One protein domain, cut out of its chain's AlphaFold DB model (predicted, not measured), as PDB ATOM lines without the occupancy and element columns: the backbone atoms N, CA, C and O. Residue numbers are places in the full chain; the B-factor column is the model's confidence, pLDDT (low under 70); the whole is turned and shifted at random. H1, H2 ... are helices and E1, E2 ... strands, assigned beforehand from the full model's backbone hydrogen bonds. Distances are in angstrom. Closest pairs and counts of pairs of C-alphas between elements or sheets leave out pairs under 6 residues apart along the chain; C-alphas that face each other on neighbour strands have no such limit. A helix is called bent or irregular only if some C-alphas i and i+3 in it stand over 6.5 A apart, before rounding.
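This is residues 2 to 138 of the 215 residues of the protein "DUF4392 domain-containing protein" of Paraburkholderia caffeinilytica (UniProt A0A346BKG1). A small parallel sheet of three strands, E1, E2 and E3, has helix H3 over E1 and E2, and the longer helix H2 packs on H3 as a further part beyond it. At one end of the long axis H1 sits away from the body on the link of residues 11 to 25, with residues 9 to 14 sticking out; toward the other end lie H4, H5 and much of the long loops of residues 49 to 76 and 117 to 133. The 137 printed residues, with under half in named elements, run H1 H2 E1 H3 E2 H4 H5 E3, and the class is mixed, helices and strands. The whole is compact, with a radius of gyration of the C-alphas of 15.7 A, yet elongated in outline, spanning 48 by 31 by 31 A.

H1, residues 2 to 10, starts at C-alpha 2 at (277.981, 208.222, 179.771) and is 12.7 A long. H2, residues 26 to 40, measures 21.0 A. E1, residues 44 to 48, starts at C-alpha 44 at (255.263, 201.928, 185.204) and measures 13.0 A. H3, residues 77 to 84, is 10.9 A long, and E2, residues 88 to 93, is 16.8 A. H4, residues 102 to 111, spans 14.5 A and is irregular: C-alphas 103 and 106 are 8.6 A apart. H5 holds residues 113 to 116 and measures 6.0 A. E3, residues 134 to 137, is 10.0 A long and ends at C-alpha 137 at (253.095, 219.090, 179.486).

The sheet runs E1 E2 E3. E1 and E2 are parallel at 7 degrees, with N 45 and O 88 2.8 A apart, within hydrogen-bond range. E2 and E3 are parallel at 13 degrees, with N 136 and O 91 2.8 A apart, also within range. E1, H3, E2 and E2, H4 H5, E3 are strand-helix-strand units, two parallel neighbour strands joined through helices, each with a right-handed crossover. H3 is on the sheet at a height of 9.1 A; its closest C-alphas to E2 are those of Ala 79 and Thr 89, 6.4 A. H2 touches H3 at a steep tilt of 52 degrees, the same way; the closest C-alphas, of Ala 33 and Leu 78, are 5.4 A apart. H4 only grazes the sheet, with residues 102 to 104. H4 and H5 only just touch, only at the corner, with 3 pairs of C-alphas within 8 A; the closest, of Thr 109 and Gly 116, are 5.4 A apart. H1 is apart from H2, E1, H3, E2, H4, H5 and E3. In H1, H2 and H3 every O i to N i+4 pair is within hydrogen-bond range, in H4 3 of 6, and H5 is too short for such a pair.

The C-alphas farthest apart, of Gly 12 and Gly 121, are 50.3 A apart. The printed part has no cut. The links H1 to H2, E1 to H3 and H5 to E3 are long; within the second, residues 59 to 60 pair antiparallel with residues 66 to 67. Mean pLDDT of the printed part is 94.7, and residue 15 is under 70.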
ATOM      1  N   ALA A   2     277.448 207.149 178.910       80.81
ATOM      2  CA  ALA A   2     277.981 208.222 179.771       80.81
ATOM      3  C   ALA A   2     276.993 208.698 180.857       80.81
ATOM      4  O   ALA A   2     277.340 208.690 182.029       80.81
ATOM      5  N   VAL A   3     275.744 209.004 180.488       88.56
ATOM      6  CA  VAL A   3     274.704 209.459 181.434       88.56
ATOM      7  C   VAL A   3     274.403 208.413 182.513       88.56
ATOM      8  O   VAL A   3     274.433 208.718 183.699       88.56
ATOM      9  N   ALA A   4     274.175 207.154 182.125       89.25
ATOM     10  CA  ALA A   4     273.910 206.079 183.085       89.25
ATOM     11  C   ALA A   4     275.093 205.835 184.037       89.25
ATOM     12  O   ALA A   4     274.881 205.505 185.199       89.25
ATOM     13  N   ALA A   5     276.333 206.015 183.569       88.12
ATOM     14  CA  ALA A   5     277.512 205.933 184.424       88.12
ATOM     15  C   ALA A   5     277.547 207.073 185.456       88.12
ATOM     16  O   ALA A   5     277.787 206.796 186.627       88.12
ATOM     17  N   THR A   6     277.245 208.312 185.047       90.94
ATOM     18  CA  THR A   6     277.126 209.464 185.959       90.94
ATOM     19  C   THR A   6     276.078 209.206 187.042       90.94
ATOM     20  O   THR A   6     276.375 209.347 188.223       90.94
ATOM     21  N   ILE A   7     274.884 208.732 186.669       89.69
ATOM     22  CA  ILE A   7     273.822 208.485 187.656       89.69
ATOM     23  C   ILE A   7     274.173 207.311 188.582       89.69
ATOM     24  O   ILE A   7     273.974 207.399 189.788       89.69
ATOM     25  N   ASN A   8     274.717 206.209 188.056       89.75
ATOM     26  CA  ASN A   8     275.114 205.078 188.903       89.75
ATOM     27  C   ASN A   8     276.231 205.458 189.895       89.75
ATOM     28  O   ASN A   8     276.252 204.920 191.000       89.75
ATOM     29  N   ALA A   9     277.136 206.372 189.523       88.00
ATOM     30  CA  ALA A   9     278.155 206.894 190.433       88.00
ATOM     31  C   ALA A   9     277.536 207.724 191.570       88.00
ATOM     32  O   ALA A   9     277.912 207.521 192.722       88.00
ATOM     33  N   GLU A  10     276.554 208.577 191.262       88.19
ATOM     34  CA  GLU A  10     275.812 209.360 192.263       88.19
ATOM     35  C   GLU A  10     275.073 208.461 193.265       88.19
ATOM     36  O   GLU A  10     275.104 208.693 194.472       88.19
ATOM     37  N   LEU A  11     274.430 207.390 192.785       86.12
ATOM     38  CA  LEU A  11     273.641 206.493 193.636       86.12
ATOM     39  C   LEU A  11     274.491 205.638 194.595       86.12
ATOM     40  O   LEU A  11     273.934 205.011 195.496       86.12
ATOM     41  N   GLY A  12     275.817 205.567 194.407       74.38
ATOM     42  CA  GLY A  12     276.754 204.917 195.336       74.38
ATOM     43  C   GLY A  12     276.548 203.408 195.570       74.38
ATOM     44  O   GLY A  12     277.141 202.851 196.495       74.38
ATOM     45  N   GLY A  13     275.715 202.738 194.762       70.25
ATOM     46  CA  GLY A  13     275.307 201.335 194.915       70.25
ATOM     47  C   GLY A  13     275.587 200.458 193.681       70.25
ATOM     48  O   GLY A  13     276.220 200.914 192.726       70.25
ATOM     49  N   PRO A  14     275.140 199.182 193.663       71.75
ATOM     50  CA  PRO A  14     275.183 198.367 192.447       71.75
ATOM     51  C   PRO A  14     274.410 199.071 191.328       71.75
ATOM     52  O   PRO A  14     273.389 199.698 191.603       71.75
ATOM     53  N   ALA A  15     274.899 198.972 190.086       69.56
ATOM     54  CA  ALA A  15     274.348 199.700 188.943       69.56
ATOM     55  C   ALA A  15     272.834 199.456 188.798       69.56
ATOM     56  O   ALA A  15     272.406 198.421 188.289       69.56
ATOM     57  N   ALA A  16     272.036 200.415 189.269       81.19
ATOM     58  CA  ALA A  16     270.578 200.349 189.285       81.19
ATOM     59  C   ALA A  16     269.981 200.712 187.919       81.19
ATOM     60  O   ALA A  16     268.818 200.425 187.650       81.19
ATOM     61  N   ILE A  17     270.784 201.342 187.056       87.06
ATOM     62  CA  ILE A  17     270.369 201.805 185.736       87.06
ATOM     63  C   ILE A  17     271.071 200.984 184.664       87.06
ATOM     64  O   ILE A  17     272.298 201.030 184.529       87.06
ATOM     65  N   SER A  18     270.266 200.289 183.864       87.00
ATOM     66  CA  SER A  18     270.670 199.688 182.599       87.00
ATOM     67  C   SER A  18     270.237 200.572 181.427       87.00
ATOM     68  O   SER A  18     269.339 201.407 181.535       87.00
ATOM     69  N   THR A  19     270.899 200.408 180.284       90.94
ATOM     70  CA  THR A  19     270.538 201.105 179.045       90.94
ATOM     71  C   THR A  19     270.336 200.102 177.932       90.94
ATOM     72  O   THR A  19     271.156 199.200 177.766       90.94
ATOM     73  N   VAL A  20     269.297 200.310 177.130       92.62
ATOM     74  CA  VAL A  20     268.992 199.494 175.955       92.62
ATOM     75  C   VAL A  20     268.930 200.405 174.737       92.62
ATOM     76  O   VAL A  20     268.273 201.445 174.765       92.62
ATOM     77  N   CYS A  21     269.614 200.018 173.663       92.88
ATOM     78  CA  CYS A  21     269.472 200.680 172.374       92.88
ATOM     79  C   CYS A  21     268.230 200.127 171.670       92.88
ATOM     80  O   CYS A  21     268.179 198.938 171.356       92.88
ATOM     81  N   PHE A  22     267.239 200.980 171.410       95.25
ATOM     82  CA  PHE A  22     266.104 200.600 170.575       95.25
ATOM     83  C   PHE A  22     266.557 200.503 169.109       95.25
ATOM     84  O   PHE A  22     267.165 201.453 168.612       95.25
ATOM     85  N   PRO A  23     266.289 199.386 168.413       96.75
ATOM     86  CA  PRO A  23     266.597 199.259 166.999       96.75
ATOM     87  C   PRO A  23     265.668 200.155 166.174       96.75
ATOM     88  O   PRO A  23     264.554 200.479 166.596       96.75
ATOM     89  N   LEU A  24     266.143 200.535 164.992       97.56
ATOM     90  CA  LEU A  24     265.360 201.301 164.028       97.56
ATOM     91  C   LEU A  24     264.333 200.401 163.328       97.56
ATOM     92  O   LEU A  24     264.560 199.197 163.169       97.56
ATOM     93  N   GLY A  25     263.218 200.996 162.909       97.06
ATOM     94  CA  GLY A  25     262.156 200.308 162.176       97.06
ATOM     95  C   GLY A  25     261.128 199.602 163.065       97.06
ATOM     96  O   GLY A  25     261.345 199.318 164.250       97.06
ATOM     97  N   LEU A  26     259.963 199.332 162.470       97.19
ATOM     98  CA  LEU A  26     258.763 198.908 163.196       97.19
ATOM     99  C   LEU A  26     258.904 197.518 163.820       97.19
ATOM    100  O   LEU A  26     258.659 197.343 165.013       97.19
ATOM    101  N   GLU A  27     259.286 196.520 163.022       97.81
ATOM    102  CA  GLU A  27     259.321 195.125 163.474       97.81
ATOM    103  C   GLU A  27     260.440 194.853 164.495       97.81
ATOM    104  O   GLU A  27     260.150 194.263 165.543       97.81
ATOM    105  N   PRO A  28     261.685 195.340 164.302       97.69
ATOM    106  CA  PRO A  28     262.702 195.275 165.350       97.69
ATOM    107  C   PRO A  28     262.266 196.005 166.628       97.69
ATOM    108  O   PRO A  28     262.437 195.474 167.729       97.69
ATOM    109  N   GLY A  29     261.657 197.191 166.494       97.44
ATOM    110  CA  GLY A  29     261.129 197.968 167.615       97.44
ATOM    111  C   GLY A  29     260.044 197.219 168.393       97.44
ATOM    112  O   GLY A  29     260.061 197.190 169.625       97.44
ATOM    113  N   ARG A  30     259.134 196.541 167.686       98.19
ATOM    114  CA  ARG A  30     258.086 195.701 168.280       98.19
ATOM    115  C   ARG A  30     258.674 194.540 169.074       98.19
ATOM    116  O   ARG A  30     258.233 194.300 170.197       98.19
ATOM    117  N   SER A  31     259.664 193.853 168.506       98.31
ATOM    118  CA  SER A  31     260.329 192.711 169.138       98.31
ATOM    119  C   SER A  31     261.028 193.101 170.445       98.31
ATOM    120  O   SER A  31     260.809 192.466 171.484       98.31
ATOM    121  N   ILE A  32     261.799 194.198 170.442       98.19
ATOM    122  CA  ILE A  32     262.469 194.651 171.667       98.19
ATOM    123  C   ILE A  32     261.459 195.172 172.696       98.19
ATOM    124  O   ILE A  32     261.580 194.853 173.873       98.19
ATOM    125  N   ALA A  33     260.418 195.905 172.279       98.25
ATOM    126  CA  ALA A  33     259.413 196.430 173.201       98.25
ATOM    127  C   ALA A  33     258.676 195.296 173.929       98.25
ATOM    128  O   ALA A  33     258.451 195.376 175.137       98.25
ATOM    129  N   GLN A  34     258.349 194.218 173.214       98.31
ATOM    130  CA  GLN A  34     257.774 193.023 173.820       98.31
ATOM    131  C   GLN A  34     258.744 192.378 174.817       98.31
ATOM    132  O   GLN A  34     258.358 192.153 175.965       98.31
ATOM    133  N   THR A  35     259.991 192.142 174.396       98.25
ATOM    134  CA  THR A  35     261.038 191.535 175.233       98.25
ATOM    135  C   THR A  35     261.222 192.302 176.541       98.25
ATOM    136  O   THR A  35     261.164 191.711 177.615       98.25
ATOM    137  N   LEU A  36     261.350 193.632 176.478       97.69
ATOM    138  CA  LEU A  36     261.547 194.474 177.663       97.69
ATOM    139  C   LEU A  36     260.361 194.404 178.635       97.69
ATOM    140  O   LEU A  36     260.553 194.342 179.848       97.69
ATOM    141  N   MET A  37     259.131 194.387 178.118       98.12
ATOM    142  CA  MET A  37     257.930 194.288 178.954       98.12
ATOM    143  C   MET A  37     257.779 192.910 179.614       98.12
ATOM    144  O   MET A  37     257.195 192.814 180.694       98.12
ATOM    145  N   GLU A  38     258.277 191.850 178.976       97.56
ATOM    146  CA  GLU A  38     258.267 190.480 179.505       97.56
ATOM    147  C   GLU A  38     259.389 190.235 180.517       97.56
ATOM    148  O   GLU A  38     259.140 189.638 181.564       97.56
ATOM    149  N   GLU A  39     260.595 190.726 180.234       96.81
ATOM    150  CA  GLU A  39     261.765 190.586 181.100       96.81
ATOM    151  C   GLU A  39     261.598 191.397 182.389       96.81
ATOM    152  O   GLU A  39     261.665 190.846 183.491       96.81
ATOM    153  N   TYR A  40     261.323 192.698 182.260       95.81
ATOM    154  CA  TYR A  40     261.334 193.610 183.404       95.81
ATOM    155  C   TYR A  40     260.005 193.681 184.152       95.81
ATOM    156  O   TYR A  40     260.008 194.054 185.322       95.81
ATOM    157  N   ARG A  41     258.880 193.326 183.508       97.06
ATOM    158  CA  ARG A  41     257.517 193.423 184.079       97.06
ATOM    159  C   ARG A  41     257.319 194.725 184.881       97.06
ATOM    160  O   ARG A  41     257.040 194.669 186.080       97.06
ATOM    161  N   PRO A  42     257.522 195.895 184.247       97.44
ATOM    162  CA  PRO A  42     257.604 197.156 184.969       97.44
ATOM    163  C   PRO A  42     256.266 197.530 185.616       97.44
ATOM    164  O   PRO A  42     255.205 197.285 185.045       97.44
ATOM    165  N   SER A  43     256.317 198.193 186.774       97.88
ATOM    166  CA  SER A  43     255.128 198.787 187.410       97.88
ATOM    167  C   SER A  43     254.656 200.063 186.708       97.88
ATOM    168  O   SER A  43     253.488 200.431 186.819       97.88
ATOM    169  N   ALA A  44     255.559 200.743 185.996       98.19
ATOM    170  CA  ALA A  44     255.263 201.928 185.204       98.19
ATOM    171  C   ALA A  44     256.232 202.061 184.021       98.19
ATOM    172  O   ALA A  44     257.389 201.649 184.110       98.19
ATOM    173  N   VAL A  45     255.773 202.688 182.939       98.56
ATOM    174  CA  VAL A  45     256.593 203.113 181.802       98.56
ATOM    175  C   VAL A  45     256.461 204.624 181.648       98.56
ATOM    176  O   VAL A  45     255.359 205.144 181.469       98.56
ATOM    177  N   VAL A  46     257.588 205.328 181.723       98.62
ATOM    178  CA  VAL A  46     257.641 206.792 181.641       98.62
ATOM    179  C   VAL A  46     258.386 207.192 180.376       98.62
ATOM    180  O   VAL A  46     259.535 206.801 180.172       98.62
ATOM    181  N   PHE A  47     257.727 207.968 179.525       98.75
ATOM    182  CA  PHE A  47     258.292 208.539 178.311       98.75
ATOM    183  C   PHE A  47     258.651 209.991 178.592       98.75
ATOM    184  O   PHE A  47     257.794 210.758 179.015       98.75
ATOM    185  N   VAL A  48     259.908 210.362 178.357       98.50
ATOM    186  CA  VAL A  48     260.367 211.752 178.446       98.50
ATOM    187  C   VAL A  48     260.911 212.140 177.082       98.50
ATOM    188  O   VAL A  48     261.891 211.547 176.620       98.50
ATOM    189  N   GLU A  49     260.244 213.084 176.420       97.94
ATOM    190  CA  GLU A  49     260.663 213.625 175.123       97.94
ATOM    191  C   GLU A  49     260.867 212.527 174.070       97.94
ATOM    192  O   GLU A  49     261.919 212.435 173.438       97.94
ATOM    193  N   ARG A  50     259.938 211.565 173.975       97.75
ATOM    194  CA  ARG A  50     260.036 210.450 173.016       97.75
ATOM    195  C   ARG A  50     259.036 210.642 171.892       97.75
ATOM    196  O   ARG A  50     257.846 210.720 172.164       97.75
ATOM    197  N   ASP A  51     259.512 210.622 170.652       96.00
ATOM    198  CA  ASP A  51     258.671 210.742 169.461       96.00
ATOM    199  C   ASP A  51     257.565 209.672 169.410       96.00
ATOM    200  O   ASP A  51     257.804 208.478 169.628       96.00
ATOM    201  N   GLY A  52     256.355 210.095 169.051       97.75
ATOM    202  CA  GLY A  52     255.253 209.214 168.686       97.75
ATOM    203  C   GLY A  52     254.769 209.483 167.254       97.75
ATOM    204  O   GLY A  52     254.836 210.616 166.780       97.75
ATOM    205  N   PRO A  53     254.251 208.469 166.539       98.12
ATOM    206  CA  PRO A  53     253.770 208.654 165.177       98.12
ATOM    207  C   PRO A  53     252.470 209.467 165.142       98.12
ATOM    208  O   PRO A  53     251.724 209.529 166.126       98.12
ATOM    209  N   ASN A  54     252.173 210.058 163.991       97.38
ATOM    210  CA  ASN A  54     250.859 210.599 163.659       97.38
ATOM    211  C   ASN A  54     249.913 209.485 163.137       97.38
ATOM    212  O   ASN A  54     250.249 208.301 163.213       97.38
ATOM    213  N   LYS A  55     248.716 209.823 162.624       97.12
ATOM    214  CA  LYS A  55     247.740 208.802 162.167       97.12
ATOM    215  C   LYS A  55     248.249 207.979 160.982       97.12
ATOM    216  O   LYS A  55     247.891 206.813 160.863       97.12
ATOM    217  N   GLU A  56     249.067 208.575 160.123       97.12
ATOM    218  CA  GLU A  56     249.664 207.943 158.948       97.12
ATOM    219  C   GLU A  56     250.903 207.094 159.294       97.12
ATOM    220  O   GLU A  56     251.454 206.439 158.413       97.12
ATOM    221  N   GLY A  57     251.338 207.068 160.560       97.19
ATOM    222  CA  GLY A  57     252.491 206.282 161.009       97.19
ATOM    223  C   GLY A  57     253.837 207.003 160.892       97.19
ATOM    224  O   GLY A  57     254.874 206.384 161.117       97.19
ATOM    225  N   TYR A  58     253.835 208.299 160.569       97.88
ATOM    226  CA  TYR A  58     255.042 209.108 160.406       97.88
ATOM    227  C   TYR A  58     255.364 209.925 161.653       97.88
ATOM    228  O   TYR A  58     254.476 210.406 162.359       97.88
ATOM    229  N   PHE A  59     256.656 210.129 161.891       97.75
ATOM    230  CA  PHE A  59     257.164 210.924 163.004       97.75
ATOM    231  C   PHE A  59     257.504 212.328 162.530       97.75
ATOM    232  O   PHE A  59     258.019 212.505 161.423       97.75
ATOM    233  N   HIS A  60     257.231 213.314 163.376       96.56
ATOM    234  CA  HIS A  60     257.450 214.710 163.043       96.56
ATOM    235  C   HIS A  60     258.141 215.443 164.181       96.56
ATOM    236  O   HIS A  60     257.927 215.115 165.343       96.56
ATOM    237  N   GLY A  61     258.939 216.453 163.845       93.69
ATOM    238  CA  GLY A  61     259.254 217.507 164.799       93.69
ATOM    239  C   GLY A  61     258.154 218.566 164.829       93.69
ATOM    240  O   GLY A  61     257.351 218.694 163.898       93.69
ATOM    241  N   VAL A  62     258.157 219.388 165.877       91.62
ATOM    242  CA  VAL A  62     257.209 220.502 166.072       91.62
ATOM    243  C   VAL A  62     257.182 221.502 164.911       91.62
ATOM    244  O   VAL A  62     256.216 222.237 164.730       91.62
ATOM    245  N   ARG A  63     258.236 221.562 164.087       90.62
ATOM    246  CA  ARG A  63     258.303 222.465 162.924       90.62
ATOM    247  C   ARG A  63     257.651 221.873 161.673       90.62
ATOM    248  O   ARG A  63     257.614 222.539 160.640       90.62
ATOM    249  N   GLY A  64     257.143 220.646 161.761       91.50
ATOM    250  CA  GLY A  64     256.526 219.922 160.657       91.50
ATOM    251  C   GLY A  64     257.505 219.153 159.779       91.50
ATOM    252  O   GLY A  64     257.062 218.565 158.791       91.50
ATOM    253  N   ASP A  65     258.797 219.115 160.132       91.00
ATOM    254  CA  ASP A  65     259.749 218.174 159.541       91.00
ATOM    255  C   ASP A  65     259.246 216.745 159.734       91.00
ATOM    256  O   ASP A  65     258.684 216.415 160.773       91.00
ATOM    257  N   CYS A  66     259.431 215.908 158.719       95.38
ATOM    258  CA  CYS A  66     259.012 214.517 158.741       95.38
ATOM    259  C   CYS A  66     260.239 213.613 158.761       95.38
ATOM    260  O   CYS A  66     261.194 213.831 158.014       95.38
ATOM    261  N   ARG A  67     260.183 212.562 159.579       95.62
ATOM    262  CA  ARG A  67     261.201 211.513 159.653       95.62
ATOM    263  C   ARG A  67     260.651 210.242 159.026       95.62
ATOM    264  O   ARG A  67     259.474 209.915 159.188       95.62
ATOM    265  N   ASN A  68     261.507 209.535 158.296       95.31
ATOM    266  CA  ASN A  68     261.172 208.222 157.769       95.31
ATOM    267  C   ASN A  68     260.990 207.246 158.951       95.31
ATOM    268  O   ASN A  68     261.895 207.160 159.782       95.31
ATOM    269  N   PRO A  69     259.868 206.511 159.051       96.62
ATOM    270  CA  PRO A  69     259.645 205.551 160.133       96.62
ATOM    271  C   PRO A  69     260.737 204.482 160.263       96.62
ATOM    272  O   PRO A  69     260.950 203.972 161.361       96.62
ATOM    273  N   GLU A  70     261.445 204.162 159.179       97.00
ATOM    274  CA  GLU A  70     262.556 203.202 159.201       97.00
ATOM    275  C   GLU A  70     263.836 203.758 159.850       97.00
ATOM    276  O   GLU A  70     264.693 202.980 160.253       97.00
ATOM    277  N   ASP A  71     263.946 205.080 160.022       95.62
ATOM    278  CA  ASP A  71     265.101 205.753 160.639       95.62
ATOM    279  C   ASP A  71     264.857 206.122 162.115       95.62
ATOM    280  O   ASP A  71     265.658 206.821 162.739       95.62
ATOM    281  N   VAL A  72     263.741 205.667 162.696       96.44
ATOM    282  CA  VAL A  72     263.325 205.981 164.069       96.44
ATOM    283  C   VAL A  72     263.234 204.697 164.889       96.44
ATOM    284  O   VAL A  72     262.795 203.657 164.402       96.44
ATOM    285  N   GLY A  73     263.636 204.755 166.160       96.44
ATOM    286  CA  GLY A  73     263.348 203.689 167.116       96.44
ATOM    287  C   GLY A  73     261.888 203.768 167.563       96.44
ATOM    288  O   GLY A  73     261.480 204.776 168.136       96.44
ATOM    289  N   HIS A  74     261.099 202.712 167.341       97.56
ATOM    290  CA  HIS A  74     259.652 202.683 167.634       97.56
ATOM    291  C   HIS A  74     259.360 202.510 169.140       97.56
ATOM    292  O   HIS A  74     258.620 201.619 169.555       97.56
ATOM    293  N   VAL A  75     259.949 203.372 169.975       97.81
ATOM    294  CA  VAL A  75     259.855 203.353 171.447       97.81
ATOM    295  C   VAL A  75     258.406 203.484 171.921       97.81
ATOM    296  O   VAL A  75     258.031 202.871 172.919       97.81
ATOM    297  N   TYR A  76     257.566 204.212 171.175       98.31
ATOM    298  CA  TYR A  76     256.141 204.390 171.473       98.31
ATOM    299  C   TYR A  76     255.376 203.063 171.634       98.31
ATOM    300  O   TYR A  76     254.384 203.018 172.358       98.31
ATOM    301  N   LEU A  77     255.849 201.963 171.028       98.50
ATOM    302  CA  LEU A  77     255.229 200.639 171.157       98.50
ATOM    303  C   LEU A  77     255.233 200.114 172.598       98.50
ATOM    304  O   LEU A  77     254.379 199.299 172.951       98.50
ATOM    305  N   LEU A  78     256.145 200.591 173.454       98.56
ATOM    306  CA  LEU A  78     256.103 200.287 174.884       98.56
ATOM    307  C   LEU A  78     254.782 200.747 175.519       98.56
ATOM    308  O   LEU A  78     254.285 200.058 176.405       98.56
ATOM    309  N   ALA A  79     254.170 201.839 175.042       98.44
ATOM    310  CA  ALA A  79     252.888 202.319 175.559       98.44
ATOM    311  C   ALA A  79     251.762 201.325 175.238       98.44
ATOM    312  O   ALA A  79     250.955 200.986 176.104       98.44
ATOM    313  N   ASP A  80     251.754 200.771 174.022       97.38
ATOM    314  CA  ASP A  80     250.776 199.759 173.619       97.38
ATOM    315  C   ASP A  80     250.914 198.468 174.429       97.38
ATOM    316  O   ASP A  80     249.913 197.881 174.857       97.38
ATOM    317  N   PHE A  81     252.147 198.003 174.644       98.38
ATOM    318  CA  PHE A  81     252.401 196.795 175.429       98.38
ATOM    319  C   PHE A  81     252.146 196.988 176.926       98.38
ATOM    320  O   PHE A  81     251.672 196.044 177.563       98.38
ATOM    321  N   ALA A  82     252.432 198.172 177.471       98.44
ATOM    322  CA  ALA A  82     252.121 198.541 178.848       98.44
ATOM    323  C   ALA A  82     250.608 198.592 179.079       98.44
ATOM    324  O   ALA A  82     250.105 197.892 179.959       98.44
ATOM    325  N   ARG A  83     249.864 199.281 178.204       96.56
ATOM    326  CA  ARG A  83     248.395 199.349 178.255       96.56
ATOM    327  C   ARG A  83     247.752 197.963 178.226       96.56
ATOM    328  O   ARG A  83     246.887 197.667 179.042       96.56
ATOM    329  N   LYS A  84     248.205 197.073 177.331       97.00
ATOM    330  CA  LYS A  84     247.716 195.678 177.255       97.00
ATOM    331  C   LYS A  84     247.938 194.880 178.546       97.00
ATOM    332  O   LYS A  84     247.234 193.902 178.771       97.00
ATOM    333  N   ARG A  85     248.919 195.270 179.362       97.56
ATOM    334  CA  ARG A  85     249.277 194.622 180.631       97.56
ATOM    335  C   ARG A  85     248.738 195.366 181.859       97.56
ATOM    336  O   ARG A  85     249.015 194.932 182.970       97.56
ATOM    337  N   GLY A  86     247.992 196.459 181.680       97.75
ATOM    338  CA  GLY A  86     247.521 197.298 182.787       97.75
ATOM    339  C   GLY A  86     248.654 197.995 183.551       97.75
ATOM    340  O   GLY A  86     248.507 198.277 184.736       97.75
ATOM    341  N   VAL A  87     249.794 198.227 182.893       98.62
ATOM    342  CA  VAL A  87     250.946 198.942 183.458       98.62
ATOM    343  C   VAL A  87     250.742 200.440 183.272       98.62
ATOM    344  O   VAL A  87     250.405 200.870 182.170       98.62
ATOM    345  N   LEU A  88     250.994 201.221 184.327       98.69
ATOM    346  CA  LEU A  88     250.875 202.678 184.298       98.69
ATOM    347  C   LEU A  88     251.797 203.282 183.232       98.69
ATOM    348  O   LEU A  88     252.992 202.991 183.198       98.69
ATOM    349  N   THR A  89     251.263 204.175 182.412       98.88
ATOM    350  CA  THR A  89     252.013 204.913 181.396       98.88
ATOM    351  C   THR A  89     251.952 206.416 181.639       98.88
ATOM    352  O   THR A  89     250.884 206.985 181.866       98.88
ATOM    353  N   ILE A  90     253.106 207.077 181.572       98.81
ATOM    354  CA  ILE A  90     253.229 208.529 181.746       98.81
ATOM    355  C   ILE A  90     254.003 209.091 180.558       98.81
ATOM    356  O   ILE A  90     255.111 208.635 180.288       98.81
ATOM    357  N   GLY A  91     253.432 210.065 179.860       98.75
ATOM    358  CA  GLY A  91     254.088 210.798 178.780       98.75
ATOM    359  C   GLY A  91     254.448 212.209 179.222       98.75
ATOM    360  O   GLY A  91     253.583 212.929 179.717       98.75
ATOM    361  N   VAL A  92     255.708 212.598 179.057       98.88
ATOM    362  CA  VAL A  92     256.223 213.944 179.321       98.88
ATOM    363  C   VAL A  92     256.739 214.522 178.007       98.88
ATOM    364  O   VAL A  92     257.557 213.884 177.340       98.88
ATOM    365  N   GLY A  93     256.242 215.701 177.646       98.19
ATOM    366  CA  GLY A  93     256.500 216.355 176.362       98.19
ATOM    367  C   GLY A  93     256.278 217.866 176.444       98.19
ATOM    368  O   GLY A  93     255.658 218.359 177.397       98.19
ATOM    369  N   ASP A  94     256.728 218.590 175.425       96.50
ATOM    370  CA  ASP A  94     256.559 220.042 175.307       96.50
ATOM    371  C   ASP A  94     256.061 220.504 173.920       96.50
ATOM    372  O   ASP A  94     255.572 221.632 173.797       96.50
ATOM    373  N   GLY A  95     256.077 219.632 172.903       94.62
ATOM    374  CA  GLY A  95     255.755 219.970 171.517       94.62
ATOM    375  C   GLY A  95     254.438 219.418 170.962       94.62
ATOM    376  O   GLY A  95     253.838 220.013 170.065       94.62
ATOM    377  N   GLY A  96     253.943 218.297 171.481       96.12
ATOM    378  CA  GLY A  96     252.748 217.609 170.987       96.12
ATOM    379  C   GLY A  96     253.012 216.392 170.104       96.12
ATOM    380  O   GLY A  96     252.119 215.558 169.924       96.12
ATOM    381  N   ASN A  97     254.214 216.255 169.553       97.12
ATOM    382  CA  ASN A  97     254.640 215.085 168.779       97.12
ATOM    383  C   ASN A  97     255.159 213.936 169.667       97.12
ATOM    384  O   ASN A  97     255.495 212.870 169.148       97.12
ATOM    385  N   GLU A  98     255.203 214.107 170.987       98.25
ATOM    386  CA  GLU A  98     255.755 213.136 171.930       98.25
ATOM    387  C   GLU A  98     254.701 212.158 172.453       98.25
ATOM    388  O   GLU A  98     253.539 212.499 172.687       98.25
ATOM    389  N   VAL A  99     255.130 210.923 172.711       98.62
ATOM    390  CA  VAL A  99     254.328 209.860 173.322       98.62
ATOM    391  C   VAL A  99     253.582 210.372 174.555       98.62
ATOM    392  O   VAL A  99     254.184 210.839 175.518       98.62
ATOM    393  N   GLY A 100     252.257 210.230 174.525       98.38
ATOM    394  CA  GLY A 100     251.333 210.678 175.565       98.38
ATOM    395  C   GLY A 100     250.406 211.794 175.101       98.38
ATOM    396  O   GLY A 100     249.228 211.800 175.460       98.38
ATOM    397  N   PHE A 101     250.874 212.672 174.208       98.19
ATOM    398  CA  PHE A 101     250.082 213.805 173.717       98.19
ATOM    399  C   PHE A 101     248.896 213.397 172.837       98.19
ATOM    400  O   PHE A 101     247.989 214.202 172.624       98.19
ATOM    401  N   GLY A 102     248.807 212.124 172.436       97.88
ATOM    402  CA  GLY A 102     247.591 211.560 171.855       97.88
ATOM    403  C   GLY A 102     246.365 211.720 172.764       97.88
ATOM    404  O   GLY A 102     245.257 211.867 172.255       97.88
ATOM    405  N   ALA A 103     246.552 211.754 174.093       97.62
ATOM    406  CA  ALA A 103     245.476 211.941 175.075       97.62
ATOM    407  C   ALA A 103     244.814 213.329 174.996       97.62
ATOM    408  O   ALA A 103     243.648 213.490 175.350       97.62
ATOM    409  N   VAL A 104     245.562 214.332 174.531       96.50
ATOM    410  CA  VAL A 104     245.156 215.745 174.457       96.50
ATOM    411  C   VAL A 104     245.301 216.297 173.036       96.50
ATOM    412  O   VAL A 104     245.401 217.508 172.834       96.50
ATOM    413  N   ARG A 105     245.294 215.405 172.036       95.62
ATOM    414  CA  ARG A 105     245.647 215.711 170.646       95.62
ATOM    415  C   ARG A 105     244.885 216.908 170.092       95.62
ATOM    416  O   ARG A 105     245.498 217.807 169.525       95.62
ATOM    417  N   ASP A 106     243.563 216.910 170.231       94.25
ATOM    418  CA  ASP A 106     242.708 217.933 169.623       94.25
ATOM    419  C   ASP A 106     242.949 219.307 170.259       94.25
ATOM    420  O   ASP A 106     243.084 220.305 169.550       94.25
ATOM    421  N   ALA A 107     243.092 219.349 171.589       94.19
ATOM    422  CA  ALA A 107     243.386 220.574 172.327       94.19
ATOM    423  C   ALA A 107     244.752 221.152 171.931       94.19
ATOM    424  O   ALA A 107     244.861 222.352 171.685       94.19
ATOM    425  N   ILE A 108     245.771 220.297 171.811       93.88
ATOM    426  CA  ILE A 108     247.120 220.711 171.415       93.88
ATOM    427  C   ILE A 108     247.144 221.151 169.953       93.88
ATOM    428  O   ILE A 108     247.659 222.220 169.656       93.88
ATOM    429  N   THR A 109     246.507 220.406 169.047       93.88
ATOM    430  CA  THR A 109     246.421 220.767 167.620       93.88
ATOM    431  C   THR A 109     245.788 222.148 167.425       93.88
ATOM    432  O   THR A 109     246.263 222.926 166.599       93.88
ATOM    433  N   ALA A 110     244.757 222.483 168.211       92.62
ATOM    434  CA  ALA A 110     244.061 223.766 168.125       92.62
ATOM    435  C   ALA A 110     244.938 224.978 168.492       92.62
ATOM    436  O   ALA A 110     244.682 226.079 168.005       92.62
ATOM    437  N   VAL A 111     245.961 224.788 169.332       92.38
ATOM    438  CA  VAL A 111     246.883 225.853 169.773       92.38
ATOM    439  C   VAL A 111     248.290 225.717 169.185       92.38
ATOM    440  O   VAL A 111     249.130 226.590 169.392       92.38
ATOM    441  N   HIS A 112     248.557 224.640 168.445       92.69
ATOM    442  CA  HIS A 112     249.874 224.355 167.900       92.69
ATOM    443  C   HIS A 112     250.267 225.409 166.849       92.69
ATOM    444  O   HIS A 112     249.449 225.762 165.987       92.69
ATOM    445  N   PRO A 113     251.531 225.877 166.835       84.69
ATOM    446  CA  PRO A 113     252.041 226.730 165.769       84.69
ATOM    447  C   PRO A 113     251.711 226.175 164.377       84.69
ATOM    448  O   PRO A 113     251.776 224.968 164.139       84.69
ATOM    449  N   LEU A 114     251.319 227.056 163.453       80.69
ATOM    450  CA  LEU A 114     250.908 226.693 162.086       80.69
ATOM    451  C   LEU A 114     249.733 225.692 162.009       80.69
ATOM    452  O   LEU A 114     249.497 225.110 160.949       80.69
ATOM    453  N   GLY A 115     248.982 225.500 163.101       83.00
ATOM    454  CA  GLY A 115     247.880 224.540 163.196       83.00
ATOM    455  C   GLY A 115     248.333 223.078 163.213       83.00
ATOM    456  O   GLY A 115     247.578 222.211 162.785       83.00
ATOM    457  N   GLY A 116     249.581 222.806 163.614       87.88
ATOM    458  CA  GLY A 116     250.114 221.441 163.694       87.88
ATOM    459  C   GLY A 116     250.310 220.764 162.337       87.88
ATOM    460  O   GLY A 116     250.299 219.538 162.259       87.88
ATOM    461  N   LYS A 117     250.456 221.538 161.257       93.62
ATOM    462  CA  LYS A 117     250.588 221.010 159.893       93.62
ATOM    463  C   LYS A 117     251.907 220.270 159.683       93.62
ATOM    464  O   LYS A 117     252.970 220.750 160.064       93.62
ATOM    465  N   SER A 118     251.832 219.142 158.983       95.25
ATOM    466  CA  SER A 118     253.005 218.454 158.443       95.25
ATOM    467  C   SER A 118     253.522 219.176 157.194       95.25
ATOM    468  O   SER A 118     252.731 219.549 156.325       95.25
ATOM    469  N   LEU A 119     254.844 219.324 157.058       94.56
ATOM    470  CA  LEU A 119     255.474 219.815 155.822       94.56
ATOM    471  C   LEU A 119     255.571 218.728 154.738       94.56
ATOM    472  O   LEU A 119     255.835 219.046 153.582       94.56
ATOM    473  N   ALA A 120     255.330 217.463 155.093       94.19
ATOM    474  CA  ALA A 120     255.294 216.333 154.164       94.19
ATOM    475  C   ALA A 120     253.893 216.069 153.579       94.19
ATOM    476  O   ALA A 120     253.724 215.152 152.781       94.19
ATOM    477  N   GLY A 121     252.885 216.868 153.951       93.94
ATOM    478  CA  GLY A 121     251.519 216.739 153.432       93.94
ATOM    479  C   GLY A 121     250.649 215.703 154.149       93.94
ATOM    480  O   GLY A 121     249.572 215.388 153.656       93.94
ATOM    481  N   HIS A 122     251.074 215.190 155.310       95.88
ATOM    482  CA  HIS A 122     250.246 214.302 156.131       95.88
ATOM    483  C   HIS A 122     249.066 215.064 156.748       95.88
ATOM    484  O   HIS A 122     249.267 216.022 157.503       95.88
ATOM    485  N   GLU A 123     247.842 214.629 156.439       95.06
ATOM    486  CA  GLU A 123     246.604 215.320 156.815       95.06
ATOM    487  C   GLU A 123     246.412 215.387 158.327       95.06
ATOM    488  O   GLU A 123     245.902 216.383 158.842       95.06
ATOM    489  N   SER A 124     246.847 214.359 159.061       95.38
ATOM    490  CA  SER A 124     246.706 214.361 160.515       95.38
ATOM    491  C   SER A 124     247.655 215.332 161.222       95.38
ATOM    492  O   SER A 124     247.428 215.640 162.393       95.38
ATOM    493  N   GLY A 125     248.667 215.859 160.532       96.12
ATOM    494  CA  GLY A 125     249.622 216.802 161.103       96.12
ATOM    495  C   GLY A 125     250.707 216.140 161.957       96.12
ATOM    496  O   GLY A 125     251.007 214.956 161.795       96.12
ATOM    497  N   VAL A 126     251.319 216.934 162.838       96.88
ATOM    498  CA  VAL A 126     252.534 216.574 163.599       96.88
ATOM    499  C   VAL A 126     252.253 215.973 164.968       96.88
ATOM    500  O   VAL A 126     253.065 215.205 165.474       96.88
ATOM    501  N   VAL A 127     251.110 216.317 165.571       97.12
ATOM    502  CA  VAL A 127     250.758 215.854 166.917       97.12
ATOM    503  C   VAL A 127     250.672 214.328 166.885       97.12
ATOM    504  O   VAL A 127     250.188 213.755 165.900       97.12
ATOM    505  N   THR A 128     251.142 213.641 167.925       98.12
ATOM    506  CA  THR A 128     251.133 212.172 167.946       98.12
ATOM    507  C   THR A 128     249.735 211.605 168.207       98.12
ATOM    508  O   THR A 128     248.854 212.270 168.759       98.12
ATOM    509  N   VAL A 129     249.497 210.362 167.788       98.25
ATOM    510  CA  VAL A 129     248.321 209.574 168.189       98.25
ATOM    511  C   VAL A 129     248.571 208.708 169.422       98.25
ATOM    512  O   VAL A 129     247.630 208.110 169.939       98.25
ATOM    513  N   THR A 130     249.811 208.615 169.903       98.56
ATOM    514  CA  THR A 130     250.141 207.726 171.018       98.56
ATOM    515  C   THR A 130     249.653 208.309 172.340       98.56
ATOM    516  O   THR A 130     250.063 209.396 172.745       98.56
ATOM    517  N   VAL A 131     248.790 207.555 173.020       98.44
ATOM    518  CA  VAL A 131     248.164 207.902 174.303       98.44
ATOM    519  C   VAL A 131     248.903 207.224 175.460       98.44
ATOM    520  O   VAL A 131     249.300 206.063 175.340       98.44
ATOM    521  N   THR A 132     249.011 207.923 176.589       98.69
ATOM    522  CA  THR A 132     249.408 207.391 177.904       98.69
ATOM    523  C   THR A 132     248.314 207.685 178.937       98.69
ATOM    524  O   THR A 132     247.447 208.522 178.691       98.69
ATOM    525  N   ASP A 133     248.338 207.010 180.089       98.56
ATOM    526  CA  ASP A 133     247.346 207.206 181.159       98.56
ATOM    527  C   ASP A 133     247.431 208.610 181.767       98.56
ATOM    528  O   ASP A 133     246.419 209.216 182.117       98.56
ATOM    529  N   VAL A 134     248.653 209.134 181.879       98.38
ATOM    530  CA  VAL A 134     248.936 210.497 182.333       98.38
ATOM    531  C   VAL A 134     249.782 211.200 181.283       98.38
ATOM    532  O   VAL A 134     250.745 210.622 180.776       98.38
ATOM    533  N   VAL A 135     249.447 212.455 180.981       98.19
ATOM    534  CA  VAL A 135     250.286 213.349 180.179       98.19
ATOM    535  C   VAL A 135     250.724 214.535 181.037       98.19
ATOM    536  O   VAL A 135     249.909 215.137 181.738       98.19
ATOM    537  N   VAL A 136     252.014 214.855 181.003       98.38
ATOM    538  CA  VAL A 136     252.612 216.013 181.667       98.38
ATOM    539  C   VAL A 136     253.195 216.903 180.582       98.38
ATOM    540  O   VAL A 136     254.187 216.550 179.949       98.38
ATOM    541  N   SER A 137     252.564 218.054 180.366       96.88
ATOM    542  CA  SER A 137     253.095 219.090 179.486       96.88
ATOM    543  C   SER A 137     253.916 220.079 180.306       96.88
ATOM    544  O   SER A 137     253.471 220.537 181.361       96.88
ATOM    545  N   ALA A 138     255.118 220.388 179.830       97.25
ATOM    546  CA  ALA A 138     256.000 221.392 180.412       97.25
ATOM    547  C   ALA A 138     256.603 222.255 179.297       97.25
ATOM    548  O   ALA A 138     256.429 221.960 178.125       97.25
TER     549      ALA A 138